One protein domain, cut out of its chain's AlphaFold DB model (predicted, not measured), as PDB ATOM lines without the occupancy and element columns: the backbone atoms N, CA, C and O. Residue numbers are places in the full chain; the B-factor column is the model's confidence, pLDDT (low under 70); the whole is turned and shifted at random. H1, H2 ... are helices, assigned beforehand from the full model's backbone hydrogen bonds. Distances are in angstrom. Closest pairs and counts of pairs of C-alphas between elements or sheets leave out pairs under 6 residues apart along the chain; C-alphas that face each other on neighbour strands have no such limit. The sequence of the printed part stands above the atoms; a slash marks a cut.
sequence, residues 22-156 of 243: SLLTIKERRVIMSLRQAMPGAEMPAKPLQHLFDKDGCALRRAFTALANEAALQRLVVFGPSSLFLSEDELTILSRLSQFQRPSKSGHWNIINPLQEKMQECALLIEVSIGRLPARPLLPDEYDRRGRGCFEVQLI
ATOM      1  N   SER A  22     210.069 215.149 203.829       90.12
ATOM      2  CA  SER A  22     211.312 215.833 203.458       90.12
ATOM      3  C   SER A  22     212.055 216.452 204.648       90.12
ATOM      4  O   SER A  22     213.280 216.557 204.592       90.12
ATOM      5  N   LEU A  23     211.351 216.795 205.734       91.75
ATOM      6  CA  LEU A  23     211.932 217.387 206.947       91.75
ATOM      7  C   LEU A  23     212.626 216.359 207.850       91.75
ATOM      8  O   LEU A  23     213.355 216.731 208.768       91.75
ATOM      9  N   LEU A  24     212.399 215.065 207.617       93.12
ATOM     10  CA  LEU A  24     213.049 213.995 208.364       93.12
ATOM     11  C   LEU A  24     214.473 213.751 207.862       93.12
ATOM     12  O   LEU A  24     214.766 213.879 206.672       93.12
ATOM     13  N   THR A  25     215.351 213.305 208.757       94.38
ATOM     14  CA  THR A  25     216.679 212.815 208.364       94.38
ATOM     15  C   THR A  25     216.566 211.565 207.484       94.38
ATOM     16  O   THR A  25     215.557 210.859 207.497       94.38
ATOM     17  N   ILE A  26     217.626 211.231 206.738       92.69
ATOM     18  CA  ILE A  26     217.645 210.038 205.867       92.69
ATOM     19  C   ILE A  26     217.305 208.759 206.652       92.69
ATOM     20  O   ILE A  26     216.565 207.915 206.152       92.69
ATOM     21  N   LYS A  27     217.805 208.623 207.888       93.62
ATOM     22  CA  LYS A  27     217.534 207.458 208.747       93.62
ATOM     23  C   LYS A  27     216.067 207.374 209.155       93.62
ATOM     24  O   LYS A  27     215.456 206.320 209.043       93.62
ATOM     25  N   GLU A  28     215.497 208.494 209.581       95.25
ATOM     26  CA  GLU A  28     214.094 208.569 209.984       95.25
ATOM     27  C   GLU A  28     213.153 208.305 208.807       95.25
ATOM     28  O   GLU A  28     212.207 207.536 208.947       95.25
ATOM     29  N   ARG A  29     213.455 208.857 207.621       94.88
ATOM     30  CA  ARG A  29     212.707 208.546 206.395       94.88
ATOM     31  C   ARG A  29     212.716 207.053 206.097       94.88
ATOM     32  O   ARG A  29     211.673 206.509 205.758       94.88
ATOM     33  N   ARG A  30     213.866 206.386 206.246       92.00
ATOM     34  CA  ARG A  30     213.966 204.932 206.049       92.00
ATOM     35  C   ARG A  30     213.080 204.170 207.029       92.00
ATOM     36  O   ARG A  30     212.328 203.319 206.583       92.00
ATOM     37  N   VAL A  31     213.110 204.520 208.317       94.81
ATOM     38  CA  VAL A  31     212.247 203.900 209.337       94.81
ATOM     39  C   VAL A  31     210.766 204.061 208.991       94.81
ATOM     40  O   VAL A  31     210.035 203.076 209.000       94.81
ATOM     41  N   ILE A  32     210.329 205.273 208.627       95.94
ATOM     42  CA  ILE A  32     208.934 205.513 208.230       95.94
ATOM     43  C   ILE A  32     208.575 204.717 206.974       95.94
ATOM     44  O   ILE A  32     207.542 204.061 206.949       95.94
ATOM     45  N   MET A  33     209.426 204.710 205.946       94.12
ATOM     46  CA  MET A  33     209.172 203.926 204.733       94.12
ATOM     47  C   MET A  33     209.072 202.426 205.021       94.12
ATOM     48  O   MET A  33     208.165 201.778 204.505       94.12
ATOM     49  N   SER A  34     209.947 201.882 205.870       93.69
ATOM     50  CA  SER A  34     209.887 200.479 206.290       93.69
ATOM     51  C   SER A  34     208.602 200.162 207.052       93.69
ATOM     52  O   SER A  34     207.978 199.145 206.770       93.69
ATOM     53  N   LEU A  35     208.168 201.047 207.954       95.69
ATOM     54  CA  LEU A  35     206.901 200.900 208.668       95.69
ATOM     55  C   LEU A  35     205.706 200.899 207.701       95.69
ATOM     56  O   LEU A  35     204.862 200.014 207.775       95.69
ATOM     57  N   ARG A  36     205.654 201.844 206.754       95.06
ATOM     58  CA  ARG A  36     204.561 201.940 205.771       95.06
ATOM     59  C   ARG A  36     204.485 200.742 204.839       95.06
ATOM     60  O   ARG A  36     203.394 200.273 204.540       95.06
ATOM     61  N   GLN A  37     205.634 200.247 204.387       92.69
ATOM     62  CA  GLN A  37     205.716 199.033 203.570       92.69
ATOM     63  C   GLN A  37     205.297 197.778 204.344       92.69
ATOM     64  O   GLN A  37     204.902 196.790 203.736       92.69
ATOM     65  N   ALA A  38     205.406 197.808 205.671       93.75
ATOM     66  CA  ALA A  38     205.034 196.706 206.542       93.75
ATOM     67  C   ALA A  38     203.548 196.718 206.950       93.75
ATOM     68  O   ALA A  38     203.096 195.741 207.546       93.75
ATOM     69  N   MET A  39     202.797 197.782 206.636       94.75
ATOM     70  CA  MET A  39     201.374 197.884 206.969       94.75
ATOM     71  C   MET A  39     200.537 196.830 206.232       94.75
ATOM     72  O   MET A  39     200.731 196.621 205.029       94.75
ATOM     73  N   PRO A  40     199.568 196.189 206.914       89.69
ATOM     74  CA  PRO A  40     198.670 195.241 206.270       89.69
ATOM     75  C   PRO A  40     197.857 195.950 205.177       89.69
ATOM     76  O   PRO A  40     197.285 197.012 205.406       89.69
ATOM     77  N   GLY A  41     197.824 195.366 203.976       85.31
ATOM     78  CA  GLY A  41     197.110 195.933 202.826       85.31
ATOM     79  C   GLY A  41     197.882 196.991 202.030       85.31
ATOM     80  O   GLY A  41     197.344 197.512 201.057       85.31
ATOM     81  N   ALA A  42     199.136 197.299 202.381       80.12
ATOM     82  CA  ALA A  42     199.991 198.078 201.496       80.12
ATOM     83  C   ALA A  42     200.274 197.264 200.222       80.12
ATOM     84  O   ALA A  42     200.959 196.239 200.273       80.12
ATOM     85  N   GLU A  43     199.754 197.715 199.077       71.25
ATOM     86  CA  GLU A  43     200.154 197.181 197.776       71.25
ATOM     87  C   GLU A  43     201.668 197.364 197.635       71.25
ATOM     88  O   GLU A  43     202.189 198.480 197.575       71.25
ATOM     89  N   MET A  44     202.391 196.246 197.685       61.78
ATOM     90  CA  MET A  44     203.845 196.233 197.644       61.78
ATOM     91  C   MET A  44     204.317 196.817 196.306       61.78
ATOM     92  O   MET A  44     204.053 196.209 195.266       61.78
ATOM     93  N   PRO A  45     205.074 197.930 196.277       58.47
ATOM     94  CA  PRO A  45     205.806 198.271 195.070       58.47
ATOM     95  C   PRO A  45     206.814 197.146 194.786       58.47
ATOM     96  O   PRO A  45     207.561 196.727 195.672       58.47
ATOM     97  N   ALA A  46     206.842 196.666 193.540       51.06
ATOM     98  CA  ALA A  46     207.573 195.472 193.092       51.06
ATOM     99  C   ALA A  46     209.109 195.506 193.287       51.06
ATOM    100  O   ALA A  46     209.792 194.532 192.981       51.06
ATOM    101  N   LYS A  47     209.674 196.602 193.805       55.59
ATOM    102  CA  LYS A  47     211.086 196.702 194.188       55.59
ATOM    103  C   LYS A  47     211.197 197.177 195.636       55.59
ATOM    104  O   LYS A  47     211.040 198.372 195.894       55.59
ATOM    105  N   PRO A  48     211.462 196.273 196.593       52.62
ATOM    106  CA  PRO A  48     211.610 196.662 197.984       52.62
ATOM    107  C   PRO A  48     212.945 197.382 198.183       52.62
ATOM    108  O   PRO A  48     213.879 197.240 197.394       52.62
ATOM    109  N   LEU A  49     213.085 198.072 199.312       53.81
ATOM    110  CA  LEU A  49     214.367 198.523 199.869       53.81
ATOM    111  C   LEU A  49     215.231 197.317 200.330       53.81
ATOM    112  O   LEU A  49     215.805 197.334 201.414       53.81
ATOM    113  N   GLN A  50     215.289 196.248 199.525       56.78
ATOM    114  CA  GLN A  50     215.960 194.972 199.788       56.78
ATOM    115  C   GLN A  50     217.460 195.160 200.035       56.78
ATOM    116  O   GLN A  50     218.011 194.529 200.926       56.78
ATOM    117  N   HIS A  51     218.092 196.094 199.321       54.84
ATOM    118  CA  HIS A  51     219.539 196.334 199.388       54.84
ATOM    119  C   HIS A  51     220.022 197.074 200.646       54.84
ATOM    120  O   HIS A  51     221.210 197.327 200.796       54.84
ATOM    121  N   LEU A  52     219.129 197.497 201.545       53.34
ATOM    122  CA  LEU A  52     219.527 198.227 202.762       53.34
ATOM    123  C   LEU A  52     219.776 197.308 203.965       53.34
ATOM    124  O   LEU A  52     220.024 197.786 205.070       53.34
ATOM    125  N   PHE A  53     219.694 196.000 203.743       59.00
ATOM    126  CA  PHE A  53     219.346 195.011 204.750       59.00
ATOM    127  C   PHE A  53     220.044 193.668 204.473       59.00
ATOM    128  O   PHE A  53     219.476 192.601 204.678       59.00
ATOM    129  N   ASP A  54     221.290 193.714 204.004       60.09
ATOM    130  CA  ASP A  54     221.941 192.565 203.358       60.09
ATOM    131  C   ASP A  54     222.333 191.400 204.292       60.09
ATOM    132  O   ASP A  54     222.718 190.343 203.796       60.09
ATOM    133  N   LYS A  55     222.200 191.523 205.626       64.75
ATOM    134  CA  LYS A  55     222.348 190.375 206.555       64.75
ATOM    135  C   LYS A  55     221.299 190.330 207.671       64.75
ATOM    136  O   LYS A  55     220.638 189.309 207.831       64.75
ATOM    137  N   ASP A  56     221.040 191.447 208.351       67.25
ATOM    138  CA  ASP A  56     220.034 191.518 209.435       67.25
ATOM    139  C   ASP A  56     218.627 191.902 208.949       67.25
ATOM    140  O   ASP A  56     217.674 192.052 209.721       67.25
ATOM    141  N   GLY A  57     218.477 192.043 207.635       75.69
ATOM    142  CA  GLY A  57     217.269 192.513 206.981       75.69
ATOM    143  C   GLY A  57     216.007 191.747 207.280       75.69
ATOM    144  O   GLY A  57     214.938 192.334 207.434       75.69
ATOM    145  N   CYS A  58     216.130 190.424 207.353       84.56
ATOM    146  CA  CYS A  58     214.995 189.554 207.613       84.56
ATOM    147  C   CYS A  58     214.441 189.785 209.025       84.56
ATOM    148  O   CYS A  58     213.230 189.933 209.185       84.56
ATOM    149  N   ALA A  59     215.317 189.889 210.031       90.00
ATOM    150  CA  ALA A  59     214.916 190.143 211.411       90.00
ATOM    151  C   ALA A  59     214.268 191.524 211.553       90.00
ATOM    152  O   ALA A  59     213.161 191.632 212.075       90.00
ATOM    153  N   LEU A  60     214.899 192.567 211.002       91.62
ATOM    154  CA  LEU A  60     214.350 193.917 211.089       91.62
ATOM    155  C   LEU A  60     213.023 194.053 210.331       91.62
ATOM    156  O   LEU A  60     212.086 194.668 210.837       91.62
ATOM    157  N   ARG A  61     212.903 193.448 209.144       91.56
ATOM    158  CA  ARG A  61     211.642 193.430 208.391       91.56
ATOM    159  C   ARG A  61     210.536 192.734 209.181       91.56
ATOM    160  O   ARG A  61     209.441 193.276 209.263       91.56
ATOM    161  N   ARG A  62     210.819 191.573 209.784       93.06
ATOM    162  CA  ARG A  62     209.859 190.858 210.641       93.06
ATOM    163  C   ARG A  62     209.421 191.709 211.831       93.06
ATOM    164  O   ARG A  62     208.227 191.754 212.114       93.06
ATOM    165  N   ALA A  63     210.352 192.411 212.471       94.94
ATOM    166  CA  ALA A  63     210.043 193.309 213.577       94.94
ATOM    167  C   ALA A  63     209.146 194.477 213.130       94.94
ATOM    168  O   ALA A  63     208.129 194.738 213.766       94.94
ATOM    169  N   PHE A  64     209.439 195.114 211.987       96.00
ATOM    170  CA  PHE A  64     208.564 196.151 211.427       96.00
ATOM    171  C   PHE A  64     207.181 195.619 211.043       96.00
ATOM    172  O   PHE A  64     206.202 196.319 211.268       96.00
ATOM    173  N   THR A  65     207.072 194.399 210.510       95.69
ATOM    174  CA  THR A  65     205.771 193.758 210.243       95.69
ATOM    175  C   THR A  65     204.991 193.506 211.529       95.69
ATOM    176  O   THR A  65     203.805 193.813 211.585       95.69
ATOM    177  N   ALA A  66     205.642 193.014 212.586       96.62
ATOM    178  CA  ALA A  66     204.998 192.847 213.887       96.62
ATOM    179  C   ALA A  66     204.525 194.196 214.459       96.62
ATOM    180  O   ALA A  66     203.379 194.316 214.882       96.62
ATOM    181  N   LEU A  67     205.372 195.227 214.397       97.19
ATOM    182  CA  LEU A  67     205.030 196.582 214.830       97.19
ATOM    183  C   LEU A  67     203.868 197.175 214.021       97.19
ATOM    184  O   LEU A  67     202.981 197.800 214.595       97.19
ATOM    185  N   ALA A  68     203.857 196.983 212.703       96.69
ATOM    186  CA  ALA A  68     202.805 197.474 211.823       96.69
ATOM    187  C   ALA A  68     201.457 196.782 212.083       96.69
ATOM    188  O   ALA A  68     200.418 197.443 212.088       96.69
ATOM    189  N   ASN A  69     201.468 195.477 212.371       96.31
ATOM    190  CA  ASN A  69     200.271 194.736 212.769       96.31
ATOM    191  C   ASN A  69     199.706 195.254 214.099       96.31
ATOM    192  O   ASN A  69     198.513 195.539 214.183       96.31
ATOM    193  N   GLU A  70     200.555 195.453 215.110       96.75
ATOM    194  CA  GLU A  70     200.130 196.039 216.388       96.75
ATOM    195  C   GLU A  70     199.619 197.475 216.216       96.75
ATOM    196  O   GLU A  70     198.602 197.854 216.795       96.75
ATOM    197  N   ALA A  71     200.264 198.278 215.365       95.75
ATOM    198  CA  ALA A  71     199.798 199.624 215.052       95.75
ATOM    199  C   ALA A  71     198.403 199.611 214.402       95.75
ATOM    200  O   ALA A  71     197.549 200.424 214.764       95.75
ATOM    201  N   ALA A  72     198.145 198.665 213.493       95.12
ATOM    202  CA  ALA A  72     196.834 198.478 212.878       95.12
ATOM    203  C   ALA A  72     195.771 198.040 213.900       95.12
ATOM    204  O   ALA A  72     194.674 198.602 213.917       95.12
ATOM    205  N   LEU A  73     196.099 197.096 214.793       94.75
ATOM    206  CA  LEU A  73     195.208 196.638 215.871       94.75
ATOM    207  C   LEU A  73     194.814 197.781 216.814       94.75
ATOM    208  O   LEU A  73     193.649 197.908 217.191       94.75
ATOM    209  N   GLN A  74     195.764 198.663 217.126       93.19
ATOM    210  CA  GLN A  74     195.548 199.861 217.943       93.19
ATOM    211  C   GLN A  74     194.926 201.034 217.158       93.19
ATOM    212  O   GLN A  74     194.797 202.136 217.694       93.19
ATOM    213  N   ARG A  75     194.523 200.813 215.895       93.75
ATOM    214  CA  ARG A  75     193.894 201.804 215.002       93.75
ATOM    215  C   ARG A  75     194.730 203.079 214.825       93.75
ATOM    216  O   ARG A  75     194.186 204.183 214.745       93.75
ATOM    217  N   LEU A  76     196.053 202.934 214.781       93.06
ATOM    218  CA  LEU A  76     196.966 204.036 214.502       93.06
ATOM    219  C   LEU A  76     196.930 204.398 213.016       93.06
ATOM    220  O   LEU A  76     196.856 203.531 212.146       93.06
ATOM    221  N   VAL A  77     197.012 205.691 212.721       94.25
ATOM    222  CA  VAL A  77     197.024 206.196 211.350       94.25
ATOM    223  C   VAL A  77     198.448 206.127 210.821       94.25
ATOM    224  O   VAL A  77     199.294 206.938 211.185       94.25
ATOM    225  N   VAL A  78     198.719 205.188 209.924       95.31
ATOM    226  CA  VAL A  78     199.971 205.129 209.161       95.31
ATOM    227  C   VAL A  78     199.619 205.349 207.699       95.31
ATOM    228  O   VAL A  78     198.710 204.708 207.175       95.31
ATOM    229  N   PHE A  79     200.283 206.299 207.044       94.94
ATOM    230  CA  PHE A  79     199.959 206.607 205.657       94.94
ATOM    231  C   PHE A  79     200.541 205.562 204.701       94.94
ATOM    232  O   PHE A  79     201.508 204.874 205.011       94.94
ATOM    233  N   GLY A  80     199.971 205.464 203.498       92.31
ATOM    234  CA  GLY A  80     200.498 204.582 202.460       92.31
ATOM    235  C   GLY A  80     201.929 204.957 202.034       92.31
ATOM    236  O   GLY A  80     202.351 206.110 202.206       92.31
ATOM    237  N   PRO A  81     202.685 204.016 201.441       90.06
ATOM    238  CA  PRO A  81     204.096 204.208 201.086       90.06
ATOM    239  C   PRO A  81     204.336 205.417 200.167       90.06
ATOM    240  O   PRO A  81     205.375 206.060 200.275       90.06
ATOM    241  N   SER A  82     203.359 205.779 199.330       88.62
ATOM    242  CA  SER A  82     203.439 206.911 198.395       88.62
ATOM    243  C   SER A  82     203.138 208.283 199.015       88.62
ATOM    244  O   SER A  82     203.267 209.299 198.337       88.62
ATOM    245  N   SER A  83     202.714 208.354 200.282       93.06
ATOM    246  CA  SER A  83     202.363 209.631 200.912       93.06
ATOM    247  C   SER A  83     203.600 210.490 201.203       93.06
ATOM    248  O   SER A  83     204.590 210.022 201.764       93.06
ATOM    249  N   LEU A  84     203.532 211.783 200.890       92.44
ATOM    250  CA  LEU A  84     204.599 212.748 201.197       92.44
ATOM    251  C   LEU A  84     204.468 213.376 202.592       92.44
ATOM    252  O   LEU A  84     205.397 214.030 203.074       92.44
ATOM    253  N   PHE A  85     203.322 213.184 203.239       94.50
ATOM    254  CA  PHE A  85     203.008 213.739 204.553       94.50
ATOM    255  C   PHE A  85     203.219 212.697 205.636       94.50
ATOM    256  O   PHE A  85     203.215 211.511 205.337       94.50
ATOM    257  N   LEU A  86     203.394 213.136 206.877       93.50
ATOM    258  CA  LEU A  86     203.504 212.293 208.064       93.50
ATOM    259  C   LEU A  86     202.257 212.449 208.926       93.50
ATOM    260  O   LEU A  86     201.788 213.570 209.144       93.50
ATOM    261  N   SER A  87     201.738 211.337 209.431       93.25
ATOM    262  CA  SER A  87     200.703 211.380 210.458       93.25
ATOM    263  C   SER A  87     201.316 211.720 211.823       93.25
ATOM    264  O   SER A  87     202.524 211.579 212.048       93.25
ATOM    265  N   GLU A  88     200.485 212.164 212.766       90.75
ATOM    266  CA  GLU A  88     200.941 212.363 214.147       90.75
ATOM    267  C   GLU A  88     201.347 211.031 214.805       90.75
ATOM    268  O   GLU A  88     202.340 210.994 215.530       90.75
ATOM    269  N   ASP A  89     200.665 209.921 214.491       92.75
ATOM    270  CA  ASP A  89     201.034 208.591 214.996       92.75
ATOM    271  C   ASP A  89     202.412 208.154 214.477       92.75
ATOM    272  O   ASP A  89     203.219 207.644 215.247       92.75
ATOM    273  N   GLU A  90     202.737 208.405 213.207       94.94
ATOM    274  CA  GLU A  90     204.053 208.089 212.633       94.94
ATOM    275  C   GLU A  90     205.177 208.855 213.335       94.94
ATOM    276  O   GLU A  90     206.221 208.286 213.671       94.94
ATOM    277  N   LEU A  91     204.956 210.143 213.609       92.38
ATOM    278  CA  LEU A  91     205.888 210.963 214.383       92.38
ATOM    279  C   LEU A  91     206.020 210.461 215.827       92.38
ATOM    280  O   LEU A  91     207.117 210.501 216.391       92.38
ATOM    281  N   THR A  92     204.930 209.960 216.405       91.94
ATOM    282  CA  THR A  92     204.891 209.376 217.752       91.94
ATOM    283  C   THR A  92     205.690 208.092 217.833       91.94
ATOM    284  O   THR A  92     206.576 207.979 218.684       91.94
ATOM    285  N   ILE A  93     205.458 207.169 216.900       94.75
ATOM    286  CA  ILE A  93     206.215 205.923 216.773       94.75
ATOM    287  C   ILE A  93     207.702 206.252 216.626       94.75
ATOM    288  O   ILE A  93     208.527 205.742 217.381       94.75
ATOM    289  N   LEU A  94     208.055 207.172 215.723       95.12
ATOM    290  CA  LEU A  94     209.444 207.574 215.506       95.12
ATOM    291  C   LEU A  94     210.084 208.179 216.766       95.12
ATOM    292  O   LEU A  94     211.233 207.868 217.092       95.12
ATOM    293  N   SER A  95     209.347 209.025 217.492       92.69
ATOM    294  CA  SER A  95     209.827 209.613 218.745       92.69
ATOM    295  C   SER A  95     210.081 208.531 219.798       92.69
ATOM    296  O   SER A  95     211.169 208.497 220.379       92.69
ATOM    297  N   ARG A  96     209.147 207.588 219.979       91.81
ATOM    298  CA  ARG A  96     209.286 206.471 220.929       91.81
ATOM    299  C   ARG A  96     210.440 205.539 220.567       91.81
ATOM    300  O   ARG A  96     211.253 205.244 221.439       91.81
ATOM    301  N   LEU A  97     210.599 205.174 219.293       95.12
ATOM    302  CA  LEU A  97     211.746 204.382 218.825       95.12
ATOM    303  C   LEU A  97     213.079 205.052 219.197       95.12
ATOM    304  O   LEU A  97     213.970 204.407 219.745       95.12
ATOM    305  N   SER A  98     213.200 206.369 218.983       94.50
ATOM    306  CA  SER A  98     214.416 207.119 219.346       94.50
ATOM    307  C   SER A  98     214.696 207.150 220.855       94.50
ATOM    308  O   SER A  98     215.848 207.294 221.278       94.50
ATOM    309  N   GLN A  99     213.649 207.037 221.677       91.31
ATOM    310  CA  GLN A  99     213.741 207.035 223.134       91.31
ATOM    311  C   GLN A  99     214.093 205.644 223.668       91.31
ATOM    312  O   GLN A  99     214.939 205.555 224.556       91.31
ATOM    313  N   PHE A 100     213.548 204.571 223.083       92.50
ATOM    314  CA  PHE A 100     213.914 203.194 223.430       92.50
ATOM    315  C   PHE A 100     215.409 202.911 223.219       92.50
ATOM    316  O   PHE A 100     216.015 202.256 224.064       92.50
ATOM    317  N   GLN A 101     216.034 203.513 222.201       94.00
ATOM    318  CA  GLN A 101     217.487 203.446 221.947       94.00
ATOM    319  C   GLN A 101     218.360 204.179 222.987       94.00
ATOM    320  O   GLN A 101     219.586 204.242 222.863       94.00
ATOM    321  N   ARG A 102     217.759 204.823 223.994       90.62
ATOM    322  CA  ARG A 102     218.463 205.627 224.998       90.62
ATOM    323  C   ARG A 102     218.176 205.077 226.392       90.62
ATOM    324  O   ARG A 102     217.220 205.527 227.023       90.62
ATOM    325  N   PRO A 103     219.056 204.217 226.938       81.00
ATOM    326  CA  PRO A 103     218.860 203.604 228.254       81.00
ATOM    327  C   PRO A 103     218.658 204.605 229.398       81.00
ATOM    328  O   PRO A 103     217.977 204.304 230.371       81.00
ATOM    329  N   SER A 104     219.209 205.820 229.285       77.94
ATOM    330  CA  SER A 104     219.002 206.884 230.278       77.94
ATOM    331  C   SER A 104     217.557 207.376 230.357       77.94
ATOM    332  O   SER A 104     217.167 207.923 231.384       77.94
ATOM    333  N   LYS A 105     216.775 207.197 229.288       72.81
ATOM    334  CA  LYS A 105     215.358 207.551 229.224       72.81
ATOM    335  C   LYS A 105     214.474 206.319 229.390       72.81
ATOM    336  O   LYS A 105     213.597 206.349 230.238       72.81
ATOM    337  N   SER A 106     214.734 205.255 228.630       74.44
ATOM    338  CA  SER A 106     213.880 204.062 228.565       74.44
ATOM    339  C   SER A 106     214.141 203.015 229.647       74.44
ATOM    340  O   SER A 106     213.293 202.163 229.875       74.44
ATOM    341  N   GLY A 107     215.279 203.068 230.349       69.56
ATOM    342  CA  GLY A 107     215.655 202.043 231.333       69.56
ATOM    343  C   GLY A 107     214.751 201.955 232.569       69.56
ATOM    344  O   GLY A 107     214.913 201.035 233.361       69.56
ATOM    345  N   HIS A 108     213.823 202.897 232.738       73.56
ATOM    346  CA  HIS A 108     212.842 202.916 233.827       73.56
ATOM    347  C   HIS A 108     211.404 202.870 233.294       73.56
ATOM    348  O   HIS A 108     210.486 203.285 233.990       73.56
ATOM    349  N   TRP A 109     211.197 202.467 232.041       82.56
ATOM    350  CA  TRP A 109     209.853 202.367 231.481       82.56
ATOM    351  C   TRP A 109     209.295 200.978 231.727       82.56
ATOM    352  O   TRP A 109     209.952 199.980 231.435       82.56
ATOM    353  N   ASN A 110     208.071 200.931 232.234       84.12
ATOM    354  CA  ASN A 110     207.285 199.717 232.247       84.12
ATOM    355  C   ASN A 110     206.686 199.522 230.849       84.12
ATOM    356  O   ASN A 110     206.074 200.445 230.310       84.12
ATOM    357  N   ILE A 111     206.883 198.348 230.252       87.06
ATOM    358  CA  ILE A 111     206.292 198.004 228.955       87.06
ATOM    359  C   ILE A 111     204.895 197.469 229.241       87.06
ATOM    360  O   ILE A 111     204.741 196.363 229.749       87.06
ATOM    361  N   ILE A 112     203.883 198.284 228.959       87.88
ATOM    362  CA  ILE A 112     202.503 198.012 229.388       87.88
ATOM    363  C   ILE A 112     201.744 197.224 228.321       87.88
ATOM    364  O   ILE A 112     200.797 196.505 228.625       87.88
ATOM    365  N   ASN A 113     202.120 197.393 227.053       89.88
ATOM    366  CA  ASN A 113     201.350 196.871 225.933       89.88
ATOM    367  C   ASN A 113     202.232 196.224 224.848       89.88
ATOM    368  O   ASN A 113     203.418 196.555 224.733       89.88
ATOM    369  N   PRO A 114     201.647 195.338 224.014       93.88
ATOM    370  CA  PRO A 114     202.380 194.650 222.950       93.88
ATOM    371  C   PRO A 114     203.007 195.604 221.928       93.88
ATOM    372  O   PRO A 114     204.106 195.359 221.436       93.88
ATOM    373  N   LEU A 115     202.355 196.735 221.642       94.62
ATOM    374  CA  LEU A 115     202.885 197.738 220.720       94.62
ATOM    375  C   LEU A 115     204.240 198.284 221.206       94.62
ATOM    376  O   LEU A 115     205.177 198.394 220.418       94.62
ATOM    377  N   GLN A 116     204.365 198.599 222.496       92.75
ATOM    378  CA  GLN A 116     205.606 199.079 223.105       92.75
ATOM    379  C   GLN A 116     206.703 198.019 223.095       92.75
ATOM    380  O   GLN A 116     207.856 198.348 222.821       92.75
ATOM    381  N   GLU A 117     206.349 196.757 223.332       93.88
ATOM    382  CA  GLU A 117     207.278 195.633 223.206       93.88
ATOM    383  C   GLU A 117     207.838 195.562 221.777       93.88
ATOM    384  O   GLU A 117     209.056 195.539 221.578       93.88
ATOM    385  N   LYS A 118     206.967 195.652 220.759       96.38
ATOM    386  CA  LYS A 118     207.390 195.659 219.347       96.38
ATOM    387  C   LYS A 118     208.187 196.901 218.969       96.38
ATOM    388  O   LYS A 118     209.113 196.808 218.163       96.38
ATOM    389  N   MET A 119     207.899 198.054 219.571       95.50
ATOM    390  CA  MET A 119     208.734 199.247 219.416       95.50
ATOM    391  C   MET A 119     210.120 199.055 220.020       95.50
ATOM    392  O   MET A 119     211.099 199.459 219.397       95.50
ATOM    393  N   GLN A 120     210.230 198.454 221.204       94.56
ATOM    394  CA  GLN A 120     211.521 198.196 221.834       94.56
ATOM    395  C   GLN A 120     212.353 197.218 220.994       94.56
ATOM    396  O   GLN A 120     213.518 197.498 220.711       94.56
ATOM    397  N   GLU A 121     211.741 196.125 220.533       94.56
ATOM    398  CA  GLU A 121     212.366 195.147 219.636       94.56
ATOM    399  C   GLU A 121     212.880 195.822 218.351       94.56
ATOM    400  O   GLU A 121     214.059 195.711 218.004       94.56
ATOM    401  N   CYS A 122     212.030 196.619 217.691       95.44
ATOM    402  CA  CYS A 122     212.425 197.397 216.516       95.44
ATOM    403  C   CYS A 122     213.562 198.373 216.832       95.44
ATOM    404  O   CYS A 122     214.509 198.479 216.061       95.44
ATOM    405  N   ALA A 123     213.495 199.094 217.952       95.19
ATOM    406  CA  ALA A 123     214.494 200.086 218.332       95.19
ATOM    407  C   ALA A 123     215.893 199.470 218.493       95.19
ATOM    408  O   ALA A 123     216.866 200.060 218.010       95.19
ATOM    409  N   LEU A 124     215.975 198.284 219.108       93.19
ATOM    410  CA  LEU A 124     217.213 197.519 219.261       93.19
ATOM    411  C   LEU A 124     217.774 197.089 217.902       93.19
ATOM    412  O   LEU A 124     218.945 197.332 217.612       93.19
ATOM    413  N   LEU A 125     216.933 196.524 217.031       93.25
ATOM    414  CA  LEU A 125     217.359 196.085 215.698       93.25
ATOM    415  C   LEU A 125     217.776 197.266 214.807       93.25
ATOM    416  O   LEU A 125     218.777 197.188 214.099       93.25
ATOM    417  N   ILE A 126     217.072 198.400 214.883       93.31
ATOM    418  CA  ILE A 126     217.443 199.645 214.193       93.31
ATOM    419  C   ILE A 126     218.831 200.116 214.645       93.31
ATOM    420  O   ILE A 126     219.634 200.527 213.806       93.31
ATOM    421  N   GLU A 127     219.126 200.071 215.949       92.88
ATOM    422  CA  GLU A 127     220.427 200.498 216.478       92.88
ATOM    423  C   GLU A 127     221.571 199.646 215.915       92.88
ATOM    424  O   GLU A 127     222.604 200.205 215.550       92.88
ATOM    425  N   VAL A 128     221.362 198.334 215.767       90.56
ATOM    426  CA  VAL A 128     222.347 197.416 215.175       90.56
ATOM    427  C   VAL A 128     222.496 197.639 213.667       90.56
ATOM    428  O   VAL A 128     223.615 197.745 213.174       90.56
ATOM    429  N   SER A 129     221.390 197.757 212.923       88.50
ATOM    430  CA  SER A 129     221.435 197.784 211.454       88.50
ATOM    431  C   SER A 129     221.736 199.162 210.853       88.50
ATOM    432  O   SER A 129     222.477 199.263 209.878       88.50
ATOM    433  N   ILE A 130     221.147 200.239 211.385       88.69
ATOM    434  CA  ILE A 130     221.273 201.601 210.819       88.69
ATOM    435  C   ILE A 130     221.862 202.623 211.805       88.69
ATOM    436  O   ILE A 130     222.059 203.802 211.464       88.69
ATOM    437  N   GLY A 131     222.171 202.192 213.028       90.38
ATOM    438  CA  GLY A 131     222.643 203.043 214.111       90.38
ATOM    439  C   GLY A 131     221.525 203.838 214.788       90.38
ATOM    440  O   GLY A 131     220.350 203.778 214.424       90.38
ATOM    441  N   ARG A 132     221.911 204.652 215.772       94.44
ATOM    442  CA  ARG A 132     220.961 205.454 216.555       94.44
ATOM    443  C   ARG A 132     220.238 206.513 215.726       94.44
ATOM    444  O   ARG A 132     220.837 207.174 214.866       94.44
ATOM    445  N   LEU A 133     218.961 206.702 216.049       94.44
ATOM    446  CA  LEU A 133     218.107 207.763 215.535       94.44
ATOM    447  C   LEU A 133     218.398 209.108 216.232       94.44
ATOM    448  O   LEU A 133     218.853 209.141 217.386       94.44
ATOM    449  N   PRO A 134     218.130 210.241 215.551       93.62
ATOM    450  CA  PRO A 134     218.192 211.565 216.165       93.62
ATOM    451  C   PRO A 134     217.321 211.649 217.421       93.62
ATOM    452  O   PRO A 134     216.269 211.020 217.511       93.62
ATOM    453  N   ALA A 135     217.760 212.431 218.411       89.56
ATOM    454  CA  ALA A 135     216.954 212.653 219.606       89.56
ATOM    455  C   ALA A 135     215.689 213.423 219.226       89.56
ATOM    456  O   ALA A 135     215.796 214.530 218.695       89.56
ATOM    457  N   ARG A 136     214.514 212.890 219.559       85.88
ATOM    458  CA  ARG A 136     213.269 213.655 219.496       85.88
ATOM    459  C   ARG A 136     212.775 214.033 220.891       85.88
ATOM    460  O   ARG A 136     213.003 213.280 221.849       85.88
ATOM    461  N   PRO A 137     212.154 215.218 221.036       81.56
ATOM    462  CA  PRO A 137     211.482 215.577 222.273       81.56
ATOM    463  C   PRO A 137     210.339 214.597 222.549       81.56
ATOM    464  O   PRO A 137     209.799 213.970 221.631       81.56
ATOM    465  N   LEU A 138     209.987 214.463 223.828       71.88
ATOM    466  CA  LEU A 138     208.738 213.812 224.207       71.88
ATOM    467  C   LEU A 138     207.594 214.569 223.540       71.88
ATOM    468  O   LEU A 138     207.648 215.796 223.414       71.88
ATOM    469  N   LEU A 139     206.609 213.825 223.050       68.81
ATOM    470  CA  LEU A 139     205.422 214.468 222.522       68.81
ATOM    471  C   LEU A 139     204.681 215.173 223.658       68.81
ATOM    472  O   LEU A 139     204.774 214.721 224.800       68.81
ATOM    473  N   PRO A 140     203.998 216.287 223.363       65.50
ATOM    474  CA  PRO A 140     203.212 216.989 224.364       65.50
ATOM    475  C   PRO A 140     202.187 216.044 224.996       65.50
ATOM    476  O   PRO A 140     201.557 215.266 224.276       65.50
ATOM    477  N   ASP A 141     201.949 216.192 226.302       63.22
ATOM    478  CA  ASP A 141     200.939 215.444 227.076       63.22
ATOM    479  C   ASP A 141     199.536 215.474 226.445       63.22
ATOM    480  O   ASP A 141     198.665 214.676 226.777       63.22
ATOM    481  N   GLU A 142     199.285 216.421 225.539       62.56
ATOM    482  CA  GLU A 142     198.061 216.500 224.745       62.56
ATOM    483  C   GLU A 142     197.817 215.243 223.901       62.56
ATOM    484  O   GLU A 142     196.661 214.901 223.665       62.56
ATOM    485  N   TYR A 143     198.869 214.538 223.469       65.88
ATOM    486  CA  TYR A 143     198.730 213.292 222.716       65.88
ATOM    487  C   TYR A 143     198.278 212.133 223.607       65.88
ATOM    488  O   TYR A 143     197.357 211.399 223.248       65.88
ATOM    489  N   ASP A 144     198.858 212.033 224.804       64.56
ATOM    490  CA  ASP A 144     198.472 211.038 225.807       64.56
ATOM    491  C   ASP A 144     197.024 211.287 226.282       64.56
ATOM    492  O   ASP A 144     196.222 210.358 226.396       64.56
ATOM    493  N   ARG A 145     196.620 212.561 226.417       62.91
ATOM    494  CA  ARG A 145     195.243 212.958 226.767       62.91
ATOM    495  C   ARG A 145     194.183 212.604 225.724       62.91
ATOM    496  O   ARG A 145     193.006 212.560 226.070       62.91
ATOM    497  N   ARG A 146     194.554 212.317 224.470       65.94
ATOM    498  CA  ARG A 146     193.603 211.846 223.442       65.94
ATOM    499  C   ARG A 146     193.170 210.386 223.645       65.94
ATOM    500  O   ARG A 146     192.478 209.840 222.790       65.94
ATOM    501  N   GLY A 147     193.570 209.746 224.749       61.38
ATOM    502  CA  GLY A 147     193.141 208.391 225.103       61.38
ATOM    503  C   GLY A 147     193.849 207.298 224.299       61.38
ATOM    504  O   GLY A 147     193.397 206.157 224.268       61.38
ATOM    505  N   ARG A 148     194.969 207.625 223.644       70.94
ATOM    506  CA  ARG A 148     195.834 206.667 222.941       70.94
ATOM    507  C   ARG A 148     196.787 206.008 223.947       70.94
ATOM    508  O   ARG A 148     198.001 206.176 223.864       70.94
ATOM    509  N   GLY A 149     196.232 205.246 224.895       74.69
ATOM    510  CA  GLY A 149     196.989 204.573 225.967       74.69
ATOM    511  C   GLY A 149     198.090 203.620 225.471       74.69
ATOM    512  O   GLY A 149     198.987 203.246 226.219       74.69
ATOM    513  N   CYS A 150     198.098 203.275 224.180       80.69
ATOM    514  CA  CYS A 150     199.159 202.485 223.565       80.69
ATOM    515  C   CYS A 150     200.546 203.174 223.592       80.69
ATOM    516  O   CYS A 150     201.573 202.494 223.555       80.69
ATOM    517  N   PHE A 151     200.608 204.503 223.734       81.00
ATOM    518  CA  PHE A 151     201.865 205.255 223.863       81.00
ATOM    519  C   PHE A 151     202.186 205.718 225.287       81.00
ATOM    520  O   PHE A 151     203.217 206.374 225.475       81.00
ATOM    521  N   GLU A 152     201.341 205.383 226.261       80.44
ATOM    522  CA  GLU A 152     201.490 205.802 227.652       80.44
ATOM    523  C   GLU A 152     202.777 205.232 228.249       80.44
ATOM    524  O   GLU A 152     203.034 204.031 228.181       80.44
ATOM    525  N   VAL A 153     203.607 206.092 228.834       74.94
ATOM    526  CA  VAL A 153     204.829 205.658 229.513       74.94
ATOM    527  C   VAL A 153     204.568 205.656 231.005       74.94
ATOM    528  O   VAL A 153     204.553 206.710 231.637       74.94
ATOM    529  N   GLN A 154     204.419 204.464 231.574       75.94
ATOM    530  CA  GLN A 154     204.491 204.302 233.018       75.94
ATOM    531  C   GLN A 154     205.955 204.201 233.410       75.94
ATOM    532  O   GLN A 154     206.685 203.298 232.994       75.94
ATOM    533  N   LEU A 155     206.397 205.172 234.197       72.69
ATOM    534  CA  LEU A 155     207.686 205.091 234.855       72.69
ATOM    535  C   LEU A 155     207.568 204.037 235.953       72.69
ATOM    536  O   LEU A 155     206.644 204.083 236.763       72.69
ATOM    537  N   ILE A 156     208.500 203.090 235.979       73.19
ATOM    538  CA  ILE A 156     208.650 202.200 237.123       73.19
ATOM    539  C   ILE A 156     209.037 203.106 238.292       73.19
ATOM    540  O   ILE A 156     210.122 203.695 238.278       73.19
TER     541      ILE A 156
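This is residues 22 to 156 of the 243 residues of an uncharacterized protein of Sphingobium sp. PAMC28499 (UniProt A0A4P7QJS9). Four helices make the core: H2 and H5 lie side by side and run opposite ways, while H1 crosses H2 and H3 crosses H5 at steep angles, and H1 and H3 also meet, so that the four form a ring of contacts. Two four-residue helices lie farther out, H4 by the end of H3 and H6 touching no helix, and long loops fill much of the rest, with Ala 46 of one loop and Ile 156 of the tail as the two farthest points. The printed part has 135 residues, with six named helices in the order H1 to H6 and no named strand; the class is all helix, though under half of the residues, 66 of 135, are in named elements. The whole is compact, with a radius of gyration of the C-alphas of 14.2 A, and its C-alphas span 43 by 28 by 28 A, which is only just elongated.

The printed part begins at Ser 22, and H1 follows as residues 26 to 37, 16.4 A from first to last C-alpha, with C-alpha 26 at (217.645, 210.038, 205.867). Residues 38 to 56 hold no named element. H2, the longest helix, has residues 57 to 73 and measures 24.1 A. After residues 74 to 87, again with no named element, H3 takes residues 88 to 100 over 18.4 A, with C-alpha 88 at (200.941, 212.363, 214.147). H4 is residues 103 to 106, 5.0 A long. H5 is residues 114 to 129, 22.5 A long. H6 is residues 141 to 144, 5.2 A long, and ends with C-alpha 144 at (198.472, 211.038, 225.807).

H3 is the hub, touching H1, H4 and H5. Residues 28 to 32 of H1 touch residues 90 to 94 of H3 at a steep tilt of 61 degrees, opposite ways; their closest C-alphas, those of Ile 32 and Glu 90, are 7.1 A apart. H3 touches residues 119 to 124 of H5 at a steep tilt of 64 degrees, the same way, and the closest C-alphas, of Leu 97 and Ala 123, are 5.1 A apart. H3 and H4 only just touch, with 3 pairs of C-alphas within 8 A, and touch only at the corner; the closest C-alphas are those of Phe 100 and Ser 106, 5.2 A apart. H2 and H5 touch at a shallow tilt of 25 degrees, opposite ways, with the C-alphas of Leu 67 and Lys 118 the closest at 5.2 A. Residues 34 to 36 of H1 touch residues 61 to 68 of H2 at a steep tilt of 63 degrees, the same way, closest at the C-alphas of Leu 35 and Phe 64, 5.7 A apart. H1 and H5 are only just apart, the closest C-alphas being 8.3 A from each other. H2 and H3 are apart, and H6 touches no helix. Residues 109 to 110 pair with residues 154 to 155, antiparallel. In H1, H2, H3 and H5 every O i to N i+4 pair is within hydrogen-bond range; H4 and H6 are too short for such a pair, and the single O i to N i+3 pair is within range in H6 but not in H4.

The two C-alphas farthest apart, those of Ala 46 and Ile 156, are 44.6 A from each other. The printed part has no cut. The links H1 to H2, H2 to H3 and H5 to H6 are long, H4 to H5 is short, and H3 to H4 is tight. The mean pLDDT of the printed part is 85.0, and 23 residues are under 70: residues 44 to 56, residue 107 and residues 139 to 147.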